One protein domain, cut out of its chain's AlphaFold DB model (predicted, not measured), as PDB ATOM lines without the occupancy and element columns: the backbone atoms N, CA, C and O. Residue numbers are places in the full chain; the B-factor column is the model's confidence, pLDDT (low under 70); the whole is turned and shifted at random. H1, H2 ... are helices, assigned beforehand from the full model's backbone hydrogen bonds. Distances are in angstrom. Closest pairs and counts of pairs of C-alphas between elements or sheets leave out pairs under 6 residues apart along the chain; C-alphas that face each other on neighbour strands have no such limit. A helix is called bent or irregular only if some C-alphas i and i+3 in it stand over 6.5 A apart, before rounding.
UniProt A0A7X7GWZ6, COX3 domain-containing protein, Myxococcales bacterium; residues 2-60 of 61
ATOM      1  N   THR A   2      89.936 107.343 153.007       63.16
ATOM      2  CA  THR A   2      90.096 106.319 154.071       63.16
ATOM      3  C   THR A   2      88.836 106.116 154.921       63.16
ATOM      4  O   THR A   2      88.506 104.985 155.252       63.16
ATOM      5  N   GLY A   3      88.074 107.180 155.211       63.97
ATOM      6  CA  GLY A   3      86.811 107.078 155.960       63.97
ATOM      7  C   GLY A   3      85.706 106.310 155.220       63.97
ATOM      8  O   GLY A   3      85.058 105.455 155.807       63.97
ATOM      9  N   LEU A   4      85.540 106.548 153.912       70.38
ATOM     10  CA  LEU A   4      84.587 105.812 153.066       70.38
ATOM     11  C   LEU A   4      84.973 104.331 152.926       70.38
ATOM     12  O   LEU A   4      84.103 103.469 152.987       70.38
ATOM     13  N   HIS A   5      86.271 104.032 152.816       73.38
ATOM     14  CA  HIS A   5      86.760 102.653 152.827       73.38
ATOM     15  C   HIS A   5      86.533 101.969 154.181       73.38
ATOM     16  O   HIS A   5      86.033 100.850 154.223       73.38
ATOM     17  N   GLY A   6      86.821 102.655 155.290       75.19
ATOM     18  CA  GLY A   6      86.551 102.139 156.633       75.19
ATOM     19  C   GLY A   6      85.066 101.841 156.850       75.19
ATOM     20  O   GLY A   6      84.721 100.770 157.342       75.19
ATOM     21  N   VAL A   7      84.177 102.734 156.402       82.88
ATOM     22  CA  VAL A   7      82.722 102.508 156.425       82.88
ATOM     23  C   VAL A   7      82.339 101.305 155.563       82.88
ATOM     24  O   VAL A   7      81.554 100.474 156.011       82.88
ATOM     25  N   HIS A   8      82.917 101.167 154.368       82.25
ATOM     26  CA  HIS A   8      82.687 100.004 153.515       82.25
ATOM     27  C   HIS A   8      83.080  98.702 154.227       82.25
ATOM     28  O   HIS A   8      82.239  97.820 154.375       82.25
ATOM     29  N   VAL A   9      84.297  98.607 154.771       82.06
ATOM     30  CA  VAL A   9      84.775  97.419 155.502       82.06
ATOM     31  C   VAL A   9      83.875  97.088 156.700       82.06
ATOM     32  O   VAL A   9      83.514  95.928 156.895       82.06
ATOM     33  N   ILE A  10      83.442  98.094 157.468       87.31
ATOM     34  CA  ILE A  10      82.536  97.905 158.613       87.31
ATOM     35  C   ILE A  10      81.165  97.379 158.162       87.31
ATOM     36  O   ILE A  10      80.639  96.441 158.769       87.31
ATOM     37  N   ILE A  11      80.600  97.933 157.085       84.88
ATOM     38  CA  ILE A  11      79.337  97.454 156.500       84.88
ATOM     39  C   ILE A  11      79.486  95.997 156.047       84.88
ATOM     40  O   ILE A  11      78.597  95.183 156.296       84.88
ATOM     41  N   GLY A  12      80.627  95.636 155.464       81.38
ATOM     42  CA  GLY A  12      80.918  94.263 155.055       81.38
ATOM     43  C   GLY A  12      80.968  93.264 156.159       81.38
ATOM     44  O   GLY A  12      80.321  92.223 156.084       81.38
ATOM     45  N   ILE A  13      81.709  93.600 157.203       85.25
ATOM     46  CA  ILE A  13      81.799  92.765 158.391       85.25
ATOM     47  C   ILE A  13      80.394  92.566 158.981       85.25
ATOM     48  O   ILE A  13      80.031  91.440 159.315       85.25
ATOM     49  N   GLY A  14      79.560  93.613 159.018       85.94
ATOM     50  CA  GLY A  14      78.161  93.511 159.444       85.94
ATOM     51  C   GLY A  14      77.321  92.552 158.590       85.94
ATOM     52  O   GLY A  14      76.614  91.698 159.134       85.94
ATOM     53  N   VAL A  15      77.424  92.645 157.260       82.38
ATOM     54  CA  VAL A  15      76.708  91.763 156.319       82.38
ATOM     55  C   VAL A  15      77.178  90.310 156.450       82.38
ATOM     56  O   VAL A  15      76.345  89.402 156.513       82.38
ATOM     57  N   TRP A  16      78.486  90.079 156.576       80.25
ATOM     58  CA  TRP A  16      79.063  88.747 156.775       80.25
ATOM     59  C   TRP A  16      78.647  88.119 158.106       80.25
ATOM     60  O   TRP A  16      78.236  86.958 158.131       80.25
ATOM     61  N   ILE A  17      78.669  88.875 159.208       83.38
ATOM     62  CA  ILE A  17      78.192  88.401 160.518       83.38
ATOM     63  C   ILE A  17      76.700  88.053 160.448       83.38
ATOM     64  O   ILE A  17      76.284  86.997 160.934       83.38
ATOM     65  N   TRP A  18      75.886  88.891 159.804       80.69
ATOM     66  CA  TRP A  18      74.460  88.617 159.624       80.69
ATOM     67  C   TRP A  18      74.213  87.347 158.796       80.69
ATOM     68  O   TRP A  18      73.350  86.532 159.147       80.69
ATOM     69  N   MET A  19      75.005  87.128 157.743       74.44
ATOM     70  CA  MET A  19      74.969  85.892 156.961       74.44
ATOM     71  C   MET A  19      75.390  84.669 157.776       74.44
ATOM     72  O   MET A  19      74.683  83.663 157.739       74.44
ATOM     73  N   LEU A  20      76.466  84.758 158.561       76.19
ATOM     74  CA  LEU A  20      76.943  83.676 159.431       76.19
ATOM     75  C   LEU A  20      75.898  83.277 160.480       76.19
ATOM     76  O   LEU A  20      75.617  82.091 160.658       76.19
ATOM     77  N   VAL A  21      75.250  84.252 161.126       76.56
ATOM     78  CA  VAL A  21      74.158  83.996 162.084       76.56
ATOM     79  C   VAL A  21      72.979  83.293 161.399       76.56
ATOM     80  O   VAL A  21      72.357  82.390 161.970       76.56
ATOM     81  N   ARG A  22      72.660  83.677 160.159       71.81
ATOM     82  CA  ARG A  22      71.553  83.093 159.390       71.81
ATOM     83  C   ARG A  22      71.906  81.706 158.822       71.81
ATOM     84  O   ARG A  22      71.013  80.859 158.736       71.81
ATOM     85  N   ALA A  23      73.189  81.440 158.569       69.56
ATOM     86  CA  ALA A  23      73.741  80.126 158.234       69.56
ATOM     87  C   ALA A  23      73.730  79.159 159.417       69.56
ATOM     88  O   ALA A  23      73.230  78.041 159.284       69.56
ATOM     89  N   GLY A  24      74.155  79.607 160.603       66.19
ATOM     90  CA  GLY A  24      74.134  78.800 161.827       66.19
ATOM     91  C   GLY A  24      72.726  78.355 162.242       66.19
ATOM     92  O   GLY A  24      72.544  77.273 162.795       66.19
ATOM     93  N   ARG A  25      71.694  79.131 161.888       68.69
ATOM     94  CA  ARG A  25      70.276  78.794 162.124       68.69
ATOM     95  C   ARG A  25      69.700  77.739 161.160       68.69
ATOM     96  O   ARG A  25      68.481  77.593 161.105       68.69
ATOM     97  N   ARG A  26      70.535  77.028 160.381       61.03
ATOM     98  CA  ARG A  26      70.147  75.996 159.386       61.03
ATOM     99  C   ARG A  26      69.102  76.457 158.350       61.03
ATOM    100  O   ARG A  26      68.459  75.630 157.711       61.03
ATOM    101  N   LYS A  27      68.943  77.774 158.146       55.66
ATOM    102  CA  LYS A  27      68.063  78.338 157.101       55.66
ATOM    103  C   LYS A  27      68.688  78.296 155.704       55.66
ATOM    104  O   LYS A  27      67.966  78.451 154.726       55.66
ATOM    105  N   PHE A  28      69.994  78.059 155.608       55.66
ATOM    106  CA  PHE A  28      70.695  77.834 154.349       55.66
ATOM    107  C   PHE A  28      71.015  76.342 154.223       55.66
ATOM    108  O   PHE A  28      72.035  75.857 154.699       55.66
ATOM    109  N   GLY A  29      70.076  75.587 153.654       57.91
ATOM    110  CA  GLY A  29      70.352  74.242 153.145       57.91
ATOM    111  C   GLY A  29      70.936  74.308 151.724       57.91
ATOM    112  O   GLY A  29      70.895  75.373 151.108       57.91
ATOM    113  N   PRO A  30      71.390  73.181 151.144       55.62
ATOM    114  CA  PRO A  30      71.975  73.121 149.793       55.62
ATOM    115  C   PRO A  30      71.063  73.657 148.669       55.62
ATOM    116  O   PRO A  30      71.540  73.979 147.590       55.62
ATOM    117  N   LYS A  31      69.753  73.807 148.919       56.69
ATOM    118  CA  LYS A  31      68.780  74.418 147.994       56.69
ATOM    119  C   LYS A  31      68.660  75.949 148.087       56.69
ATOM    120  O   LYS A  31      67.994  76.536 147.246       56.69
ATOM    121  N   TYR A  32      69.241  76.591 149.102       61.00
ATOM    122  CA  TYR A  32      69.048  78.019 149.401       61.00
ATOM    123  C   TYR A  32      70.383  78.746 149.662       61.00
ATOM    124  O   TYR A  32      70.470  79.614 150.523       61.00
ATOM    125  N   PHE A  33      71.430  78.386 148.912       62.94
ATOM    126  CA  PHE A  33      72.748  79.043 148.957       62.94
ATOM    127  C   PHE A  33      72.845  80.314 148.102       62.94
ATOM    128  O   PHE A  33      73.681  81.166 148.380       62.94
ATOM    129  N   GLY A  34      71.950  80.493 147.123       67.62
ATOM    130  CA  GLY A  34      72.003  81.607 146.165       67.62
ATOM    131  C   GLY A  34      72.230  82.999 146.781       67.62
ATOM    132  O   GLY A  34      73.098  83.720 146.298       67.62
ATOM    133  N   PRO A  35      71.538  83.397 147.869       70.00
ATOM    134  CA  PRO A  35      71.741  84.716 148.471       70.00
ATOM    135  C   PRO A  35      73.171  84.957 148.975       70.00
ATOM    136  O   PRO A  35      73.633  86.097 148.933       70.00
ATOM    137  N   ILE A  36      73.855  83.905 149.442       75.44
ATOM    138  CA  ILE A  36      75.250  83.961 149.905       75.44
ATOM    139  C   ILE A  36      76.171  84.227 148.721       75.44
ATOM    140  O   ILE A  36      76.946  85.178 148.778       75.44
ATOM    141  N   ASP A  37      76.025  83.468 147.634       79.38
ATOM    142  CA  ASP A  37      76.869  83.618 146.444       79.38
ATOM    143  C   ASP A  37      76.715  85.002 145.810       79.38
ATOM    144  O   ASP A  37      77.711  85.653 145.510       79.38
ATOM    145  N   PHE A  38      75.484  85.511 145.677       80.62
ATOM    146  CA  PHE A  38      75.259  86.856 145.134       80.62
ATOM    147  C   PHE A  38      75.865  87.955 146.012       80.62
ATOM    148  O   PHE A  38      76.420  88.923 145.494       80.62
ATOM    149  N   THR A  39      75.781  87.810 147.335       81.81
ATOM    150  CA  THR A  39      76.341  88.801 148.264       81.81
ATOM    151  C   THR A  39      77.862  88.734 148.291       81.81
ATOM    152  O   THR A  39      78.511  89.777 148.290       81.81
ATOM    153  N   ALA A  40      78.440  87.532 148.254       82.75
ATOM    154  CA  ALA A  40      79.879  87.337 148.141       82.75
ATOM    155  C   ALA A  40      80.410  87.896 146.811       82.75
ATOM    156  O   ALA A  40      81.406  88.613 146.803       82.75
ATOM    157  N   LEU A  41      79.708  87.655 145.700       85.62
ATOM    158  CA  LEU A  41      80.075  88.184 144.386       85.62
ATOM    159  C   LEU A  41      80.012  89.717 144.353       85.62
ATOM    160  O   LEU A  41      80.925  90.357 143.835       85.62
ATOM    161  N   TYR A  42      78.973  90.313 144.946       85.00
ATOM    162  CA  TYR A  42      78.877  91.764 145.109       85.00
ATOM    163  C   TYR A  42      80.026  92.313 145.967       85.00
ATOM    164  O   TYR A  42      80.650  93.305 145.593       85.00
ATOM    165  N   TRP A  43      80.343  91.640 147.077       85.38
ATOM    166  CA  TRP A  43      81.448  92.012 147.959       85.38
ATOM    167  C   TRP A  43      82.787  92.023 147.213       85.38
ATOM    168  O   TRP A  43      83.515  93.012 147.256       85.38
ATOM    169  N   HIS A  44      83.073  90.956 146.468       86.88
ATOM    170  CA  HIS A  44      84.288  90.837 145.664       86.88
ATOM    171  C   HIS A  44      84.357  91.856 144.526       86.88
ATOM    172  O   HIS A  44      85.438  92.359 144.234       86.88
ATOM    173  N   LEU A  45      83.231  92.196 143.893       88.12
ATOM    174  CA  LEU A  45      83.204  93.226 142.856       88.12
ATOM    175  C   LEU A  45      83.597  94.598 143.420       88.12
ATOM    176  O   LEU A  45      84.399  95.307 142.812       88.12
ATOM    177  N   VAL A  46      83.045  94.973 144.577       85.12
ATOM    178  CA  VAL A  46      83.376  96.257 145.210       85.12
ATOM    179  C   VAL A  46      84.825  96.272 145.708       85.12
ATOM    180  O   VAL A  46      85.512  97.277 145.525       85.12
ATOM    181  N   ASP A  47      85.313  95.155 146.254       85.75
ATOM    182  CA  ASP A  47      86.714  94.988 146.656       85.75
ATOM    183  C   ASP A  47      87.676  95.150 145.465       85.75
ATOM    184  O   ASP A  47      88.637  95.919 145.537       85.75
ATOM    185  N   LEU A  48      87.354  94.530 144.321       88.81
ATOM    186  CA  LEU A  48      88.133  94.647 143.087       88.81
ATOM    187  C   LEU A  48      88.220  96.101 142.611       88.81
ATOM    188  O   LEU A  48      89.309  96.586 142.311       88.81
ATOM    189  N   ILE A  49      87.089  96.818 142.575       87.38
ATOM    190  CA  ILE A  49      87.058  98.245 142.219       87.38
ATOM    191  C   ILE A  49      88.015  99.025 143.122       87.38
ATOM    192  O   ILE A  49      88.765  99.874 142.638       87.38
ATOM    193  N   TRP A  50      88.028  98.717 144.417       81.44
ATOM    194  CA  TRP A  50      88.846  99.425 145.390       81.44
ATOM    195  C   TRP A  50      90.343  99.137 145.265       81.44
ATOM    196  O   TRP A  50      91.145 100.062 145.411       81.44
ATOM    197  N   ILE A  51      90.719  97.904 144.908       84.81
ATOM    198  CA  ILE A  51      92.104  97.526 144.586       84.81
ATOM    199  C   ILE A  51      92.695  98.403 143.476       84.81
ATOM    200  O   ILE A  51      93.883  98.711 143.520       84.81
ATOM    201  N   TYR A  52      91.882  98.835 142.507       83.75
ATOM    202  CA  TYR A  52      92.324  99.730 141.432       83.75
ATOM    203  C   TYR A  52      92.225 101.209 141.819       83.75
ATOM    204  O   TYR A  52      93.122 101.994 141.511       83.75
ATOM    205  N   LEU A  53      91.154 101.602 142.513       82.00
ATOM    206  CA  LEU A  53      90.904 102.995 142.898       82.00
ATOM    207  C   LEU A  53      91.910 103.508 143.937       82.00
ATOM    208  O   LEU A  53      92.316 104.669 143.873       82.00
ATOM    209  N   PHE A  54      92.326 102.658 144.879       79.56
ATOM    210  CA  PHE A  54      93.265 103.025 145.939       79.56
ATOM    211  C   PHE A  54      94.637 103.471 145.401       79.56
ATOM    212  O   PHE A  54      94.999 104.621 145.645       79.56
ATOM    213  N   PRO A  55      95.398 102.658 144.642       77.88
ATOM    214  CA  PRO A  55      96.696 103.078 144.122       77.88
ATOM    215  C   PRO A  55      96.580 104.239 143.128       77.88
ATOM    216  O   PRO A  55      97.433 105.121 143.124       77.88
ATOM    217  N   LEU A  56      95.505 104.294 142.336       80.56
ATOM    218  CA  LEU A  56      95.312 105.365 141.360       80.56
ATOM    219  C   LEU A  56      95.100 106.740 142.016       80.56
ATOM    220  O   LEU A  56      95.548 107.744 141.473       80.56
ATOM    221  N   LEU A  57      94.449 106.788 143.183       75.62
ATOM    222  CA  LEU A  57      94.213 108.035 143.919       75.62
ATOM    223  C   LEU A  57      95.252 108.344 145.009       75.62
ATOM    224  O   LEU A  57      95.388 109.511 145.362       75.62
ATOM    225  N   TYR A  58      95.934 107.338 145.574       71.88
ATOM    226  CA  TYR A  58      96.852 107.510 146.715       71.88
ATOM    227  C   TYR A  58      98.322 107.151 146.454       71.88
ATOM    228  O   TYR A  58      99.152 107.579 147.246       71.88
ATOM    229  N   LEU A  59      98.658 106.335 145.443       70.12
ATOM    230  CA  LEU A  59     100.061 105.998 145.122       70.12
ATOM    231  C   LEU A  59     100.624 106.810 143.948       70.12
ATOM    232  O   LEU A  59     101.839 106.930 143.830       70.12
ATOM    233  N   ILE A  60      99.766 107.299 143.049       70.62
ATOM    234  CA  ILE A  60     100.175 108.075 141.863       70.62
ATOM    235  C   ILE A  60     100.284 109.586 142.170       70.62
ATOM    236  O   ILE A  60     100.827 110.344 141.367       70.62
TER     237      ILE A  60
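This is residues 2 to 60 of the 61 residues of the protein "COX3 domain-containing protein" of Myxococcales bacterium (UniProt A0A7X7GWZ6). Two long helices, H2 and H1, run side by side in opposite ways as a narrow, loosely closed U, with the loop of residues 25 to 33 joining them at one end. At the other end residues 55 to 60, of which 55 to 58 belong to H2, stick out. The printed part has 59 residues with two named helices, H1 then H2, and no named strand; the class is all helix. It is a loose rod spanning 47 by 18 by 10 A, with a radius of gyration of the C-alphas of 14.6 A.

Start at H2, residues 34 to 58, and look across to H1, residues 2 to 24: they are close but not clearly touching, with the closest C-alphas, those of Met 19 and Ile 36, 7.3 A apart. Their lines stand at a shallow tilt of 16 degrees, opposite ways. In H1 every O i to N i+4 pair is within hydrogen-bond range; in H2, 20 of 21 are.

Find C-alpha 34 at (72.003, 81.607, 146.165); from there H2 runs 35.9 A to C-alpha 58. It is neither bent nor irregular, but only just: C-alphas 52 and 55 are 6.1 A apart. H1 runs 32.7 A from C-alpha 2 at (90.096, 106.319, 154.071) to C-alpha 24.

The C-alphas farthest apart, those of Arg 26 and Ile 60, are 47.3 A apart. The printed part has no cut, and the link from H1 to H2 is short. Look for pLDDT under 70 at residues 2 to 3 and 23 to 34.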